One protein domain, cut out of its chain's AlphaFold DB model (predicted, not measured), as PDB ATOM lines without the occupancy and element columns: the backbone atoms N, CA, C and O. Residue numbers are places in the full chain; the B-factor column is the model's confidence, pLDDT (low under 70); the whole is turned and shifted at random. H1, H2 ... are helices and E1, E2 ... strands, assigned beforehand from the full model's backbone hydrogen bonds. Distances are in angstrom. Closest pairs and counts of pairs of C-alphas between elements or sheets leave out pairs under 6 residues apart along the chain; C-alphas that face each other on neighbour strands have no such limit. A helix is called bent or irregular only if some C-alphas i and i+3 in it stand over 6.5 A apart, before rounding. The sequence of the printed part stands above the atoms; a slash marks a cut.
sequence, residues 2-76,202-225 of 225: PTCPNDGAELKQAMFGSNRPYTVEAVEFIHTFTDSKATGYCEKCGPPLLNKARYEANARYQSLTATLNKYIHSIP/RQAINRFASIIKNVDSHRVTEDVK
ATOM      1  N   PRO A   2      11.092  16.407 -32.251       80.56
ATOM      2  CA  PRO A   2      12.224  17.061 -31.603       80.56
ATOM      3  C   PRO A   2      13.502  16.812 -32.417       80.56
ATOM      4  O   PRO A   2      13.778  15.684 -32.827       80.56
ATOM      5  N   THR A   3      14.254  17.873 -32.699       86.31
ATOM      6  CA  THR A   3      15.529  17.821 -33.426       86.31
ATOM      7  C   THR A   3      16.680  18.135 -32.477       86.31
ATOM      8  O   THR A   3      16.525  18.866 -31.498       86.31
ATOM      9  N   CYS A   4      17.845  17.554 -32.744       85.38
ATOM     10  CA  CYS A   4      19.052  17.805 -31.976       85.38
ATOM     11  C   CYS A   4      19.536  19.250 -32.207       85.38
ATOM     12  O   CYS A   4      19.677  19.669 -33.359       85.38
ATOM     13  N   PRO A   5      19.840  20.013 -31.145       86.25
ATOM     14  CA  PRO A   5      20.220  21.420 -31.269       86.25
ATOM     15  C   PRO A   5      21.627  21.645 -31.846       86.25
ATOM     16  O   PRO A   5      21.953  22.773 -32.202       86.25
ATOM     17  N   ASN A   6      22.463  20.604 -31.939       89.12
ATOM     18  CA  ASN A   6      23.825  20.709 -32.470       89.12
ATOM     19  C   ASN A   6      23.934  20.347 -33.962       89.12
ATOM     20  O   ASN A   6      24.616  21.039 -34.707       89.12
ATOM     21  N   ASP A   7      23.287  19.266 -34.406       87.25
ATOM     22  CA  ASP A   7      23.410  18.743 -35.779       87.25
ATOM     23  C   ASP A   7      22.080  18.706 -36.553       87.25
ATOM     24  O   ASP A   7      22.050  18.289 -37.711       87.25
ATOM     25  N   GLY A   8      20.971  19.126 -35.933       84.75
ATOM     26  CA  GLY A   8      19.641  19.132 -36.544       84.75
ATOM     27  C   GLY A   8      19.025  17.745 -36.758       84.75
ATOM     28  O   GLY A   8      17.937  17.655 -37.327       84.75
ATOM     29  N   ALA A   9      19.673  16.662 -36.314       87.06
ATOM     30  CA  ALA A   9      19.180  15.303 -36.523       87.06
ATOM     31  C   ALA A   9      17.880  15.039 -35.748       87.06
ATOM     32  O   ALA A   9      17.727  15.462 -34.603       87.06
ATOM     33  N   GLU A  10      16.954  14.283 -36.339       84.88
ATOM     34  CA  GLU A  10      15.717  13.887 -35.656       84.88
ATOM     35  C   GLU A  10      16.005  12.998 -34.438       84.88
ATOM     36  O   GLU A  10      16.749  12.010 -34.532       84.88
ATOM     37  N   LEU A  11      15.391  13.341 -33.305       84.62
ATOM     38  CA  LEU A  11      15.401  12.543 -32.085       84.62
ATOM     39  C   LEU A  11      14.208  11.586 -32.112       84.62
ATOM     40  O   LEU A  11      13.059  12.010 -32.250       84.62
ATOM     41  N   LYS A  12      14.482  10.284 -32.016       81.88
ATOM     42  CA  LYS A  12      13.455   9.238 -32.107       81.88
ATOM     43  C   LYS A  12      13.818   8.005 -31.299       81.88
ATOM     44  O   LYS A  12      14.989   7.636 -31.206       81.88
ATOM     45  N   GLN A  13      12.798   7.320 -30.798       71.00
ATOM     46  CA  GLN A  13      12.909   5.991 -30.209       71.00
ATOM     47  C   GLN A  13      12.037   5.044 -31.039       71.00
ATOM     48  O   GLN A  13      10.814   5.144 -31.024       71.00
ATOM     49  N   ALA A  14      12.663   4.180 -31.843       63.75
ATOM     50  CA  ALA A  14      11.967   3.275 -32.756       63.75
ATOM     51  C   ALA A  14      12.586   1.870 -32.736       63.75
ATOM     52  O   ALA A  14      13.754   1.699 -32.388       63.75
ATOM     53  N   MET A  15      11.807   0.870 -33.170       56.09
ATOM     54  CA  MET A  15      12.183  -0.554 -33.178       56.09
ATOM     55  C   MET A  15      13.441  -0.856 -34.025       56.09
ATOM     56  O   MET A  15      14.152  -1.810 -33.737       56.09
ATOM     57  N   PHE A  16      13.750  -0.017 -35.026       60.50
ATOM     58  CA  PHE A  16      14.893  -0.175 -35.945       60.50
ATOM     59  C   PHE A  16      15.917   0.972 -35.867       60.50
ATOM     60  O   PHE A  16      16.635   1.246 -36.827       60.50
ATOM     61  N   GLY A  17      15.990   1.663 -34.728       64.75
ATOM     62  CA  GLY A  17      17.040   2.644 -34.455       64.75
ATOM     63  C   GLY A  17      16.568   3.769 -33.543       64.75
ATOM     64  O   GLY A  17      15.528   4.385 -33.793       64.75
ATOM     65  N   SER A  18      17.357   4.061 -32.509       78.44
ATOM     66  CA  SER A  18      17.168   5.229 -31.654       78.44
ATOM     67  C   SER A  18      18.203   6.305 -31.963       78.44
ATOM     68  O   SER A  18      19.333   6.006 -32.337       78.44
ATOM     69  N   ASN A  19      17.785   7.561 -31.837       84.88
ATOM     70  CA  ASN A  19      18.684   8.694 -31.691       84.88
ATOM     71  C   ASN A  19      18.188   9.501 -30.499       84.88
ATOM     72  O   ASN A  19      17.174  10.200 -30.599       84.88
ATOM     73  N   ARG A  20      18.861   9.334 -29.367       86.62
ATOM     74  CA  ARG A  20      18.469   9.940 -28.095       86.62
ATOM     75  C   ARG A  20      19.290  11.195 -27.798       86.62
ATOM     76  O   ARG A  20      20.471  11.246 -28.158       86.62
ATOM     77  N   PRO A  21      18.693  12.212 -27.157       88.81
ATOM     78  CA  PRO A  21      19.441  13.354 -26.660       88.81
ATOM     79  C   PRO A  21      20.314  12.938 -25.476       88.81
ATOM     80  O   PRO A  21      19.990  11.999 -24.745       88.81
ATOM     81  N   TYR A  22      21.426  13.639 -25.292       89.25
ATOM     82  CA  TYR A  22      22.296  13.463 -24.138       89.25
ATOM     83  C   TYR A  22      21.662  14.060 -22.877       89.25
ATOM     84  O   TYR A  22      20.927  15.043 -22.965       89.25
ATOM     85  N   THR A  23      21.966  13.485 -21.712       88.12
ATOM     86  CA  THR A  23      21.556  14.043 -20.414       88.12
ATOM     87  C   THR A  23      22.187  15.409 -20.177       88.12
ATOM     88  O   THR A  23      23.280  15.702 -20.673       88.12
ATOM     89  N   VAL A  24      21.536  16.230 -19.348       87.88
ATOM     90  CA  VAL A  24      22.084  17.528 -18.912       87.88
ATOM     91  C   VAL A  24      23.497  17.370 -18.333       87.88
ATOM     92  O   VAL A  24      24.397  18.124 -18.689       87.88
ATOM     93  N   GLU A  25      23.721  16.335 -17.519       86.25
ATOM     94  CA  GLU A  25      25.028  16.036 -16.917       86.25
ATOM     95  C   GLU A  25      26.106  15.731 -17.976       86.25
ATOM     96  O   GLU A  25      27.239  16.204 -17.872       86.25
ATOM     97  N   ALA A  26      25.763  14.988 -19.034       87.44
ATOM     98  CA  ALA A  26      26.685  14.686 -20.128       87.44
ATOM     99  C   ALA A  26      27.016  15.921 -20.982       87.44
ATOM    100  O   ALA A  26      28.156  16.081 -21.423       87.44
ATOM    101  N   VAL A  27      26.043  16.809 -21.197       89.75
ATOM    102  CA  VAL A  27      26.255  18.094 -21.882       89.75
ATOM    103  C   VAL A  27      27.184  18.991 -21.055       89.75
ATOM    104  O   VAL A  27      28.161  19.519 -21.588       89.75
ATOM    105  N   GLU A  28      26.940  19.113 -19.747       88.38
ATOM    106  CA  GLU A  28      27.812  19.855 -18.825       88.38
ATOM    107  C   GLU A  28      29.237  19.291 -18.792       88.38
ATOM    108  O   GLU A  28      30.207  20.055 -18.794       88.38
ATOM    109  N   PHE A  29      29.382  17.965 -18.800       89.12
ATOM    110  CA  PHE A  29      30.683  17.309 -18.877       89.12
ATOM    111  C   PHE A  29      31.432  17.695 -20.158       89.12
ATOM    112  O   PHE A  29      32.590  18.111 -20.091       89.12
ATOM    113  N   ILE A  30      30.770  17.634 -21.320       90.06
ATOM    114  CA  ILE A  30      31.368  18.046 -22.598       90.06
ATOM    115  C   ILE A  30      31.808  19.512 -22.542       90.06
ATOM    116  O   ILE A  30      32.933  19.813 -22.932       90.06
ATOM    117  N   HIS A  31      30.985  20.419 -22.016       91.69
ATOM    118  CA  HIS A  31      31.341  21.842 -21.893       91.69
ATOM    119  C   HIS A  31      32.485  22.107 -20.910       91.69
ATOM    120  O   HIS A  31      33.221  23.075 -21.059       91.69
ATOM    121  N   THR A  32      32.653  21.252 -19.902       89.19
ATOM    122  CA  THR A  32      33.721  21.396 -18.902       89.19
ATOM    123  C   THR A  32      35.101  21.033 -19.468       89.19
ATOM    124  O   THR A  32      36.121  21.577 -19.033       89.19
ATOM    125  N   PHE A  33      35.148  20.103 -20.424       88.56
ATOM    126  CA  PHE A  33      36.389  19.523 -20.954       88.56
ATOM    127  C   PHE A  33      36.542  19.687 -22.472       88.56
ATOM    128  O   PHE A  33      37.339  18.987 -23.081       88.56
ATOM    129  N   THR A  34      35.758  20.557 -23.111       89.75
ATOM    130  CA  THR A  34      35.900  20.904 -24.533       89.75
ATOM    131  C   THR A  34      35.442  22.343 -24.775       89.75
ATOM    132  O   THR A  34      34.708  22.908 -23.971       89.75
ATOM    133  N   ASP A  35      35.803  22.918 -25.926       90.00
ATOM    134  CA  ASP A  35      35.378  24.269 -26.332       90.00
ATOM    135  C   ASP A  35      33.935  24.343 -26.868       90.00
ATOM    136  O   ASP A  35      33.488  25.404 -27.311       90.00
ATOM    137  N   SER A  36      33.211  23.220 -26.892       88.44
ATOM    138  CA  SER A  36      31.862  23.176 -27.450       88.44
ATOM    139  C   SER A  36      30.876  23.948 -26.568       88.44
ATOM    140  O   SER A  36      30.962  23.905 -25.344       88.44
ATOM    141  N   LYS A  37      29.930  24.658 -27.193       88.06
ATOM    142  CA  LYS A  37      28.932  25.510 -26.511       88.06
ATOM    143  C   LYS A  37      27.496  25.246 -26.966       88.06
ATOM    144  O   LYS A  37      26.619  26.080 -26.744       88.06
ATOM    145  N   ALA A  38      27.254  24.135 -27.661       89.56
ATOM    146  CA  ALA A  38      25.913  23.799 -28.123       89.56
ATOM    147  C   ALA A  38      24.993  23.493 -26.934       89.56
ATOM    148  O   ALA A  38      25.422  22.966 -25.917       89.56
ATOM    149  N   THR A  39      23.701  23.788 -27.053       87.50
ATOM    150  CA  THR A  39      22.750  23.607 -25.942       87.50
ATOM    151  C   THR A  39      22.410  22.141 -25.650       87.50
ATOM    152  O   THR A  39      21.811  21.855 -24.617       87.50
ATOM    153  N   GLY A  40      22.806  21.205 -26.519       89.12
ATOM    154  CA  GLY A  40      22.633  19.766 -26.324       89.12
ATOM    155  C   GLY A  40      23.259  18.940 -27.450       89.12
ATOM    156  O   GLY A  40      23.600  19.468 -28.506       89.12
ATOM    157  N   TYR A  41      23.391  17.631 -27.231       90.50
ATOM    158  CA  TYR A  41      23.962  16.679 -28.192       90.50
ATOM    159  C   TYR A  41      23.071  15.439 -28.312       90.50
ATOM    160  O   TYR A  41      22.214  15.209 -27.461       90.50
ATOM    161  N   CYS A  42      23.271  14.632 -29.355       90.31
ATOM    162  CA  CYS A  42      22.578  13.356 -29.541       90.31
ATOM    163  C   CYS A  42      23.554  12.190 -29.752       90.31
ATOM    164  O   CYS A  42      24.763  12.392 -29.874       90.31
ATOM    165  N   GLU A  43      23.035  10.966 -29.847       88.00
ATOM    166  CA  GLU A  43      23.819   9.744 -30.097       88.00
ATOM    167  C   GLU A  43      24.641   9.778 -31.396       88.00
ATOM    168  O   GLU A  43      25.624   9.048 -31.504       88.00
ATOM    169  N   LYS A  44      24.300  10.644 -32.359       88.31
ATOM    170  CA  LYS A  44      25.055  10.796 -33.613       88.31
ATOM    171  C   LYS A  44      26.222  11.776 -33.509       88.31
ATOM    172  O   LYS A  44      27.338  11.426 -33.882       88.31
ATOM    173  N   CYS A  45      25.990  12.992 -33.011       89.25
ATOM    174  CA  CYS A  45      27.024  14.035 -32.950       89.25
ATOM    175  C   CYS A  45      27.804  14.080 -31.629       89.25
ATOM    176  O   CYS A  45      28.892  14.646 -31.576       89.25
ATOM    177  N   GLY A  46      27.247  13.526 -30.552       88.06
ATOM    178  CA  GLY A  46      27.826  13.538 -29.211       88.06
ATOM    179  C   GLY A  46      29.079  12.671 -29.025       88.06
ATOM    180  O   GLY A  46      30.002  13.147 -28.365       88.06
ATOM    181  N   PRO A  47      29.195  11.458 -29.614       90.12
ATOM    182  CA  PRO A  47      30.334  10.571 -29.368       90.12
ATOM    183  C   PRO A  47      31.732  11.180 -29.580       90.12
ATOM    184  O   PRO A  47      32.571  11.007 -28.695       90.12
ATOM    185  N   PRO A  48      32.038  11.914 -30.674       90.94
ATOM    186  CA  PRO A  48      33.367  12.510 -30.842       90.94
ATOM    187  C   PRO A  48      33.685  13.556 -29.761       90.94
ATOM    188  O   PRO A  48      34.806  13.589 -29.252       90.94
ATOM    189  N   LEU A  49      32.700  14.366 -29.362       90.62
ATOM    190  CA  LEU A  49      32.856  15.373 -28.308       90.62
ATOM    191  C   LEU A  49      32.996  14.730 -26.928       90.62
ATOM    192  O   LEU A  49      33.863  15.120 -26.151       90.62
ATOM    193  N   LEU A  50      32.196  13.703 -26.647       88.62
ATOM    194  CA  LEU A  50      32.258  12.944 -25.404       88.62
ATOM    195  C   LEU A  50      33.601  12.223 -25.251       88.62
ATOM    196  O   LEU A  50      34.185  12.235 -24.171       88.62
ATOM    197  N   ASN A  51      34.117  11.628 -26.328       89.25
ATOM    198  CA  ASN A  51      35.421  10.967 -26.320       89.25
ATOM    199  C   ASN A  51      36.561  11.970 -26.104       89.25
ATOM    200  O   ASN A  51      37.458  11.695 -25.307       89.25
ATOM    201  N   LYS A  52      36.504  13.149 -26.742       91.06
ATOM    202  CA  LYS A  52      37.459  14.239 -26.485       91.06
ATOM    203  C   LYS A  52      37.399  14.694 -25.022       91.06
ATOM    204  O   LYS A  52      38.432  14.733 -24.357       91.06
ATOM    205  N   ALA A  53      36.198  14.942 -24.499       89.75
ATOM    206  CA  ALA A  53      35.981  15.329 -23.107       89.75
ATOM    207  C   ALA A  53      36.530  14.277 -22.125       89.75
ATOM    208  O   ALA A  53      37.231  14.614 -21.174       89.75
ATOM    209  N   ARG A  54      36.277  12.986 -22.382       88.00
ATOM    210  CA  ARG A  54      36.816  11.862 -21.597       88.00
ATOM    211  C   ARG A  54      38.337  11.808 -21.636       88.00
ATOM    212  O   ARG A  54      38.948  11.562 -20.599       88.00
ATOM    213  N   TYR A  55      38.949  12.021 -22.796       88.88
ATOM    214  CA  TYR A  55      40.404  12.047 -22.927       88.88
ATOM    215  C   TYR A  55      41.019  13.163 -22.071       88.88
ATOM    216  O   TYR A  55      41.897  12.895 -21.249       88.88
ATOM    217  N   GLU A  56      40.508  14.390 -22.191       89.25
ATOM    218  CA  GLU A  56      40.991  15.532 -21.407       89.25
ATOM    219  C   GLU A  56      40.750  15.352 -19.902       89.25
ATOM    220  O   GLU A  56      41.644  15.603 -19.088       89.25
ATOM    221  N   ALA A  57      39.566  14.872 -19.516       85.88
ATOM    222  CA  ALA A  57      39.231  14.606 -18.122       85.88
ATOM    223  C   ALA A  57      40.135  13.527 -17.509       85.88
ATOM    224  O   ALA A  57      40.630  13.707 -16.395       85.88
ATOM    225  N   ASN A  58      40.407  12.440 -18.239       84.00
ATOM    226  CA  ASN A  58      41.320  11.387 -17.797       84.00
ATOM    227  C   ASN A  58      42.756  11.895 -17.656       84.00
ATOM    228  O   ASN A  58      43.398  11.601 -16.650       84.00
ATOM    229  N   ALA A  59      43.251  12.691 -18.607       86.06
ATOM    230  CA  ALA A  59      44.586  13.283 -18.518       86.06
ATOM    231  C   ALA A  59      44.725  14.185 -17.276       86.06
ATOM    232  O   ALA A  59      45.695  14.067 -16.521       86.06
ATOM    233  N   ARG A  60      43.724  15.036 -17.007       84.19
ATOM    234  CA  ARG A  60      43.685  15.878 -15.798       84.19
ATOM    235  C   ARG A  60      43.602  15.040 -14.520       84.19
ATOM    236  O   ARG A  60      44.330  15.318 -13.570       84.19
ATOM    237  N   TYR A  61      42.762  14.003 -14.498       80.50
ATOM    238  CA  TYR A  61      42.645  13.085 -13.362       80.50
ATOM    239  C   TYR A  61      43.973  12.380 -13.069       80.50
ATOM    240  O   TYR A  61      44.423  12.381 -11.930       80.50
ATOM    241  N   GLN A  62      44.642  11.839 -14.090       79.62
ATOM    242  CA  GLN A  62      45.938  11.174 -13.937       79.62
ATOM    243  C   GLN A  62      47.013  12.124 -13.402       79.62
ATOM    244  O   GLN A  62      47.739  11.760 -12.479       79.62
ATOM    245  N   SER A  63      47.089  13.349 -13.931       83.12
ATOM    246  CA  SER A  63      48.019  14.378 -13.444       83.12
ATOM    247  C   SER A  63      47.761  14.736 -11.974       83.12
ATOM    248  O   SER A  63      48.694  14.798 -11.165       83.12
ATOM    249  N   LEU A  64      46.489  14.891 -11.602       82.19
ATOM    250  CA  LEU A  64      46.078  15.139 -10.226       82.19
ATOM    251  C   LEU A  64      46.450  13.967  -9.310       82.19
ATOM    252  O   LEU A  64      47.080  14.180  -8.278       82.19
ATOM    253  N   THR A  65      46.102  12.734  -9.681       77.94
ATOM    254  CA  THR A  65      46.434  11.531  -8.906       77.94
ATOM    255  C   THR A  65      47.943  11.364  -8.745       77.94
ATOM    256  O   THR A  65      48.397  11.044  -7.651       77.94
ATOM    257  N   ALA A  66      48.730  11.626  -9.790       80.19
ATOM    258  CA  ALA A  66      50.188  11.585  -9.713       80.19
ATOM    259  C   ALA A  66      50.732  12.612  -8.708       80.19
ATOM    260  O   ALA A  66      51.596  12.283  -7.897       80.19
ATOM    261  N   THR A  67      50.192  13.832  -8.721       83.81
ATOM    262  CA  THR A  67      50.588  14.896  -7.789       83.81
ATOM    263  C   THR A  67      50.201  14.555  -6.352       83.81
ATOM    264  O   THR A  67      51.036  14.649  -5.456       83.81
ATOM    265  N   LEU A  68      48.968  14.087  -6.136       83.44
ATOM    266  CA  LEU A  68      48.512  13.615  -4.829       83.44
ATOM    267  C   LEU A  68      49.429  12.502  -4.315       83.44
ATOM    268  O   LEU A  68      50.011  12.655  -3.252       83.44
ATOM    269  N   ASN A  69      49.657  11.439  -5.088       81.19
ATOM    270  CA  ASN A  69      50.517  10.326  -4.670       81.19
ATOM    271  C   ASN A  69      51.952  10.765  -4.346       81.19
ATOM    272  O   ASN A  69      52.573  10.215  -3.441       81.19
ATOM    273  N   LYS A  70      52.477  11.764  -5.063       86.25
ATOM    274  CA  LYS A  70      53.829  12.279  -4.837       86.25
ATOM    275  C   LYS A  70      53.965  13.012  -3.502       86.25
ATOM    276  O   LYS A  70      54.976  12.841  -2.828       86.25
ATOM    277  N   TYR A  71      52.978  13.826  -3.137       90.44
ATOM    278  CA  TYR A  71      53.111  14.772  -2.026       90.44
ATOM    279  C   TYR A  71      52.257  14.430  -0.803       90.44
ATOM    280  O   TYR A  71      52.518  14.954   0.276       90.44
ATOM    281  N   ILE A  72      51.266  13.538  -0.917       88.00
ATOM    282  CA  ILE A  72      50.341  13.213   0.181       88.00
ATOM    283  C   ILE A  72      51.091  12.743   1.431       88.00
ATOM    284  O   ILE A  72      50.716  13.106   2.542       88.00
ATOM    285  N   HIS A  73      52.196  12.011   1.255       91.00
ATOM    286  CA  HIS A  73      53.052  11.511   2.334       91.00
ATOM    287  C   HIS A  73      53.771  12.607   3.130       91.00
ATOM    288  O   HIS A  73      54.249  12.323   4.228       91.00
ATOM    289  N   SER A  74      53.812  13.841   2.622       94.25
ATOM    290  CA  SER A  74      54.361  14.995   3.337       94.25
ATOM    291  C   SER A  74      53.426  15.508   4.432       94.25
ATOM    292  O   SER A  74      53.884  16.241   5.301       94.25
ATOM    293  N   ILE A  75      52.150  15.091   4.456       95.62
ATOM    294  CA  ILE A  75      51.272  15.332   5.608       95.62
ATOM    295  C   ILE A  75      51.815  14.533   6.809       95.62
ATOM    296  O   ILE A  75      51.838  13.290   6.757       95.62
ATOM    297  N   PRO A  76      52.248  15.212   7.890       95.38
ATOM    298  CA  PRO A  76      52.792  14.559   9.066       95.38
ATOM    299  C   PRO A  76      51.724  13.728   9.770       95.38
ATOM    300  O   PRO A  76      50.555  14.104   9.859       95.38
ATOM    301  N   ARG A 202      40.053  20.603  -8.534       72.69
ATOM    302  CA  ARG A 202      39.594  19.199  -8.444       72.69
ATOM    303  C   ARG A 202      38.068  19.041  -8.515       72.69
ATOM    304  O   ARG A 202      37.590  17.979  -8.911       72.69
ATOM    305  N   GLN A 203      37.295  20.069  -8.153       69.00
ATOM    306  CA  GLN A 203      35.827  19.990  -8.043       69.00
ATOM    307  C   GLN A 203      35.150  19.527  -9.339       69.00
ATOM    308  O   GLN A 203      34.264  18.675  -9.294       69.00
ATOM    309  N   ALA A 204      35.616  20.021 -10.489       68.62
ATOM    310  CA  ALA A 204      35.105  19.612 -11.794       68.62
ATOM    311  C   ALA A 204      35.327  18.111 -12.054       68.62
ATOM    312  O   ALA A 204      34.430  17.421 -12.517       68.62
ATOM    313  N   ILE A 205      36.498  17.581 -11.696       71.69
ATOM    314  CA  ILE A 205      36.846  16.169 -11.916       71.69
ATOM    315  C   ILE A 205      36.016  15.255 -11.005       71.69
ATOM    316  O   ILE A 205      35.484  14.245 -11.463       71.69
ATOM    317  N   ASN A 206      35.860  15.624  -9.730       71.12
ATOM    318  CA  ASN A 206      35.078  14.836  -8.774       71.12
ATOM    319  C   ASN A 206      33.586  14.803  -9.131       71.12
ATOM    320  O   ASN A 206      32.962  13.754  -8.985       71.12
ATOM    321  N   ARG A 207      33.031  15.917  -9.635       76.94
ATOM    322  CA  ARG A 207      31.627  16.002 -10.073       76.94
ATOM    323  C   ARG A 207      31.294  14.963 -11.145       76.94
ATOM    324  O   ARG A 207      30.209  14.405 -11.114       76.94
ATOM    325  N   PHE A 208      32.235  14.677 -12.044       78.81
ATOM    326  CA  PHE A 208      32.015  13.798 -13.195       78.81
ATOM    327  C   PHE A 208      32.729  12.444 -13.085       78.81
ATOM    328  O   PHE A 208      32.929  11.757 -14.088       78.81
ATOM    329  N   ALA A 209      33.112  12.021 -11.875       70.69
ATOM    330  CA  ALA A 209      33.844  10.771 -11.666       70.69
ATOM    331  C   ALA A 209      33.105   9.536 -12.226       70.69
ATOM    332  O   ALA A 209      33.750   8.603 -12.700       70.69
ATOM    333  N   SER A 210      31.769   9.541 -12.208       68.38
ATOM    334  CA  SER A 210      30.901   8.518 -12.811       68.38
ATOM    335  C   SER A 210      31.081   8.424 -14.332       68.38
ATOM    336  O   SER A 210      31.273   7.330 -14.860       68.38
ATOM    337  N   ILE A 211      31.078   9.566 -15.026       73.69
ATOM    338  CA  ILE A 211      31.218   9.676 -16.487       73.69
ATOM    339  C   ILE A 211      32.647   9.345 -16.939       73.69
ATOM    340  O   ILE A 211      32.843   8.771 -18.012       73.69
ATOM    341  N   ILE A 212      33.641   9.680 -16.110       73.50
ATOM    342  CA  ILE A 212      35.060   9.389 -16.353       73.50
ATOM    343  C   ILE A 212      35.357   7.888 -16.185       73.50
ATOM    344  O   ILE A 212      36.061   7.315 -17.014       73.50
ATOM    345  N   LYS A 213      34.829   7.244 -15.129       64.56
ATOM    346  CA  LYS A 213      35.132   5.839 -14.784       64.56
ATOM    347  C   LYS A 213      34.321   4.806 -15.571       64.56
ATOM    348  O   LYS A 213      34.816   3.700 -15.770       64.56
ATOM    349  N   ASN A 214      33.104   5.131 -16.015       59.50
ATOM    350  CA  ASN A 214      32.252   4.191 -16.747       59.50
ATOM    351  C   ASN A 214      32.300   4.443 -18.256       59.50
ATOM    352  O   ASN A 214      31.746   5.422 -18.764       59.50
ATOM    353  N   VAL A 215      32.914   3.507 -18.985       54.44
ATOM    354  CA  VAL A 215      32.904   3.492 -20.454       54.44
ATOM    355  C   VAL A 215      31.528   3.050 -20.988       54.44
ATOM    356  O   VAL A 215      31.093   3.624 -21.985       54.44
ATOM    357  N   ASP A 216      30.798   2.179 -20.265       49.12
ATOM    358  CA  ASP A 216      29.709   1.363 -20.847       49.12
ATOM    359  C   ASP A 216      28.317   1.340 -20.158       49.12
ATOM    360  O   ASP A 216      27.465   0.573 -20.605       49.12
ATOM    361  N   SER A 217      27.967   2.145 -19.137       47.62
ATOM    362  CA  SER A 217      26.583   2.064 -18.598       47.62
ATOM    363  C   SER A 217      25.901   3.358 -18.105       47.62
ATOM    364  O   SER A 217      26.223   3.945 -17.078       47.62
ATOM    365  N   HIS A 218      24.850   3.719 -18.862       45.53
ATOM    366  CA  HIS A 218      23.438   3.860 -18.441       45.53
ATOM    367  C   HIS A 218      22.756   5.226 -18.273       45.53
ATOM    368  O   HIS A 218      21.530   5.215 -18.228       45.53
ATOM    369  N   ARG A 219      23.426   6.385 -18.288       53.66
ATOM    370  CA  ARG A 219      22.706   7.689 -18.323       53.66
ATOM    371  C   ARG A 219      23.446   8.803 -19.063       53.66
ATOM    372  O   ARG A 219      23.470   9.946 -18.623       53.66
ATOM    373  N   VAL A 220      24.075   8.486 -20.192       66.56
ATOM    374  CA  VAL A 220      24.572   9.552 -21.086       66.56
ATOM    375  C   VAL A 220      23.445  10.131 -21.931       66.56
ATOM    376  O   VAL A 220      23.589  11.236 -22.432       66.56
ATOM    377  N   THR A 221      22.338   9.399 -22.071       65.19
ATOM    378  CA  THR A 221      21.176   9.753 -22.882       65.19
ATOM    379  C   THR A 221      19.888   9.703 -22.065       65.19
ATOM    380  O   THR A 221      19.776   8.923 -21.117       65.19
ATOM    381  N   GLU A 222      18.930  10.558 -22.412       68.75
ATOM    382  CA  GLU A 222      17.578  10.569 -21.839       68.75
ATOM    383  C   GLU A 222      16.611   9.793 -22.740       68.75
ATOM    384  O   GLU A 222      16.809   9.694 -23.955       68.75
ATOM    385  N   ASP A 223      15.548   9.236 -22.156       65.56
ATOM    386  CA  ASP A 223      14.436   8.728 -22.956       65.56
ATOM    387  C   ASP A 223      13.678   9.906 -23.576       65.56
ATOM    388  O   ASP A 223      13.426  10.927 -22.932       65.56
ATOM    389  N   VAL A 224      13.321   9.763 -24.849       58.09
ATOM    390  CA  VAL A 224      12.542  10.774 -25.565       58.09
ATOM    391  C   VAL A 224      11.098  10.661 -25.071       58.09
ATOM    392  O   VAL A 224      10.431   9.679 -25.389       58.09
ATOM    393  N   LYS A 225      10.640  11.618 -24.254       49.72
ATOM    394  CA  LYS A 225       9.219  11.737 -23.879       49.72
ATOM    395  C   LYS A 225       8.365  12.210 -25.049       49.72
ATOM    396  O   LYS A 225       8.839  13.090 -25.803       49.72
TER     397      LYS A 225
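Overview. This is residues 2 to 76 and 202 to 225 of the 225 residues of the protein "Heavy metal-binding domain-containing protein" of Hymenobacter sp (UniProt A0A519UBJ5). One long helix, H2, makes the long axis of an elongated model: the short helices H1, H3 and H4 pack on it along residues 49 to 64, and residues 65 to 76, of which 65 to 74 belong to H2, stick out at one end. At the opposite end of the long axis lies a small hairpin of two strands, E1 and E2, away from H2, H3 and H4. The printed part has 99 residues, with two named strands and four named helices in the order E1, E2, H1, H2, H3, H4; the sheet E1 - E2 is antiparallel and the class is mostly helix. The whole is loose, with a radius of gyration of the C-alphas of 16.4 A, and spans 59 by 25 by 18 A.

Arrangement. Look first at the hairpin of E1, residues 12 to 14, and E2, residues 17 to 19, antiparallel at 162 degrees; N 19 and O 12 are 2.9 A apart and N 12 and O 19 3.0 A, both within hydrogen-bond range. E1 is apart from H1, residues 24 to 33. H1 touches H2, residues 46 to 74, of which residues 49 to 57 alone touch H1; the closest C-alphas, of Phe 33 and Ala 53, are 4.7 A apart, and the two helices run the same way at a steep tilt of 65 degrees. With residues 57 to 64 alone H2 touches H3, residues 202 to 207, at a steep tilt of 50 degrees, opposite ways; the closest C-alphas, of Tyr 61 and Ile 205, are 6.7 A apart. With residues 54 to 58 alone it touches H4, residues 209 to 213; the closest C-alphas, of Arg 54 and Ile 212, are 6.1 A apart. H3 and H4 meet only through their link. Every O i to N i+4 pair is within hydrogen-bond range in H1, H3 and H4, and 23 of 25 are in H2.

Along the chain. Find C-alpha 12 at (13.455, 9.238, -32.107), where E1 begins. H1 runs 14.6 A from Val 24 to Phe 33. H2 starts at C-alpha 46, (27.826, 13.538, -29.211), and runs 42.0 A to C-alpha 74, (54.361, 14.995, 3.337), with a kink of 26 degrees near residue 68; it is irregular, C-alphas 70 and 73 being 7.3 A apart. H3 measures 8.7 A, and H4 ends at C-alpha 213, (35.132, 5.839, -14.784).

Size, cuts and confidence. The C-alphas farthest apart, of Phe 16 and Pro 76, are 60.7 A apart; without residues 65 to 76, which stand free, the body spans 43 by 25 by 18 A. Residues 77 to 201 are not printed, and C-alphas 76 and 202 are 22.4 A apart across this cut. The link from H1 to H2 is long, 12 residues. Look for pLDDT under 70 at residues 14 to 17, 203 to 204, 210 and 213 to 225; the mean of the printed part is 80.5.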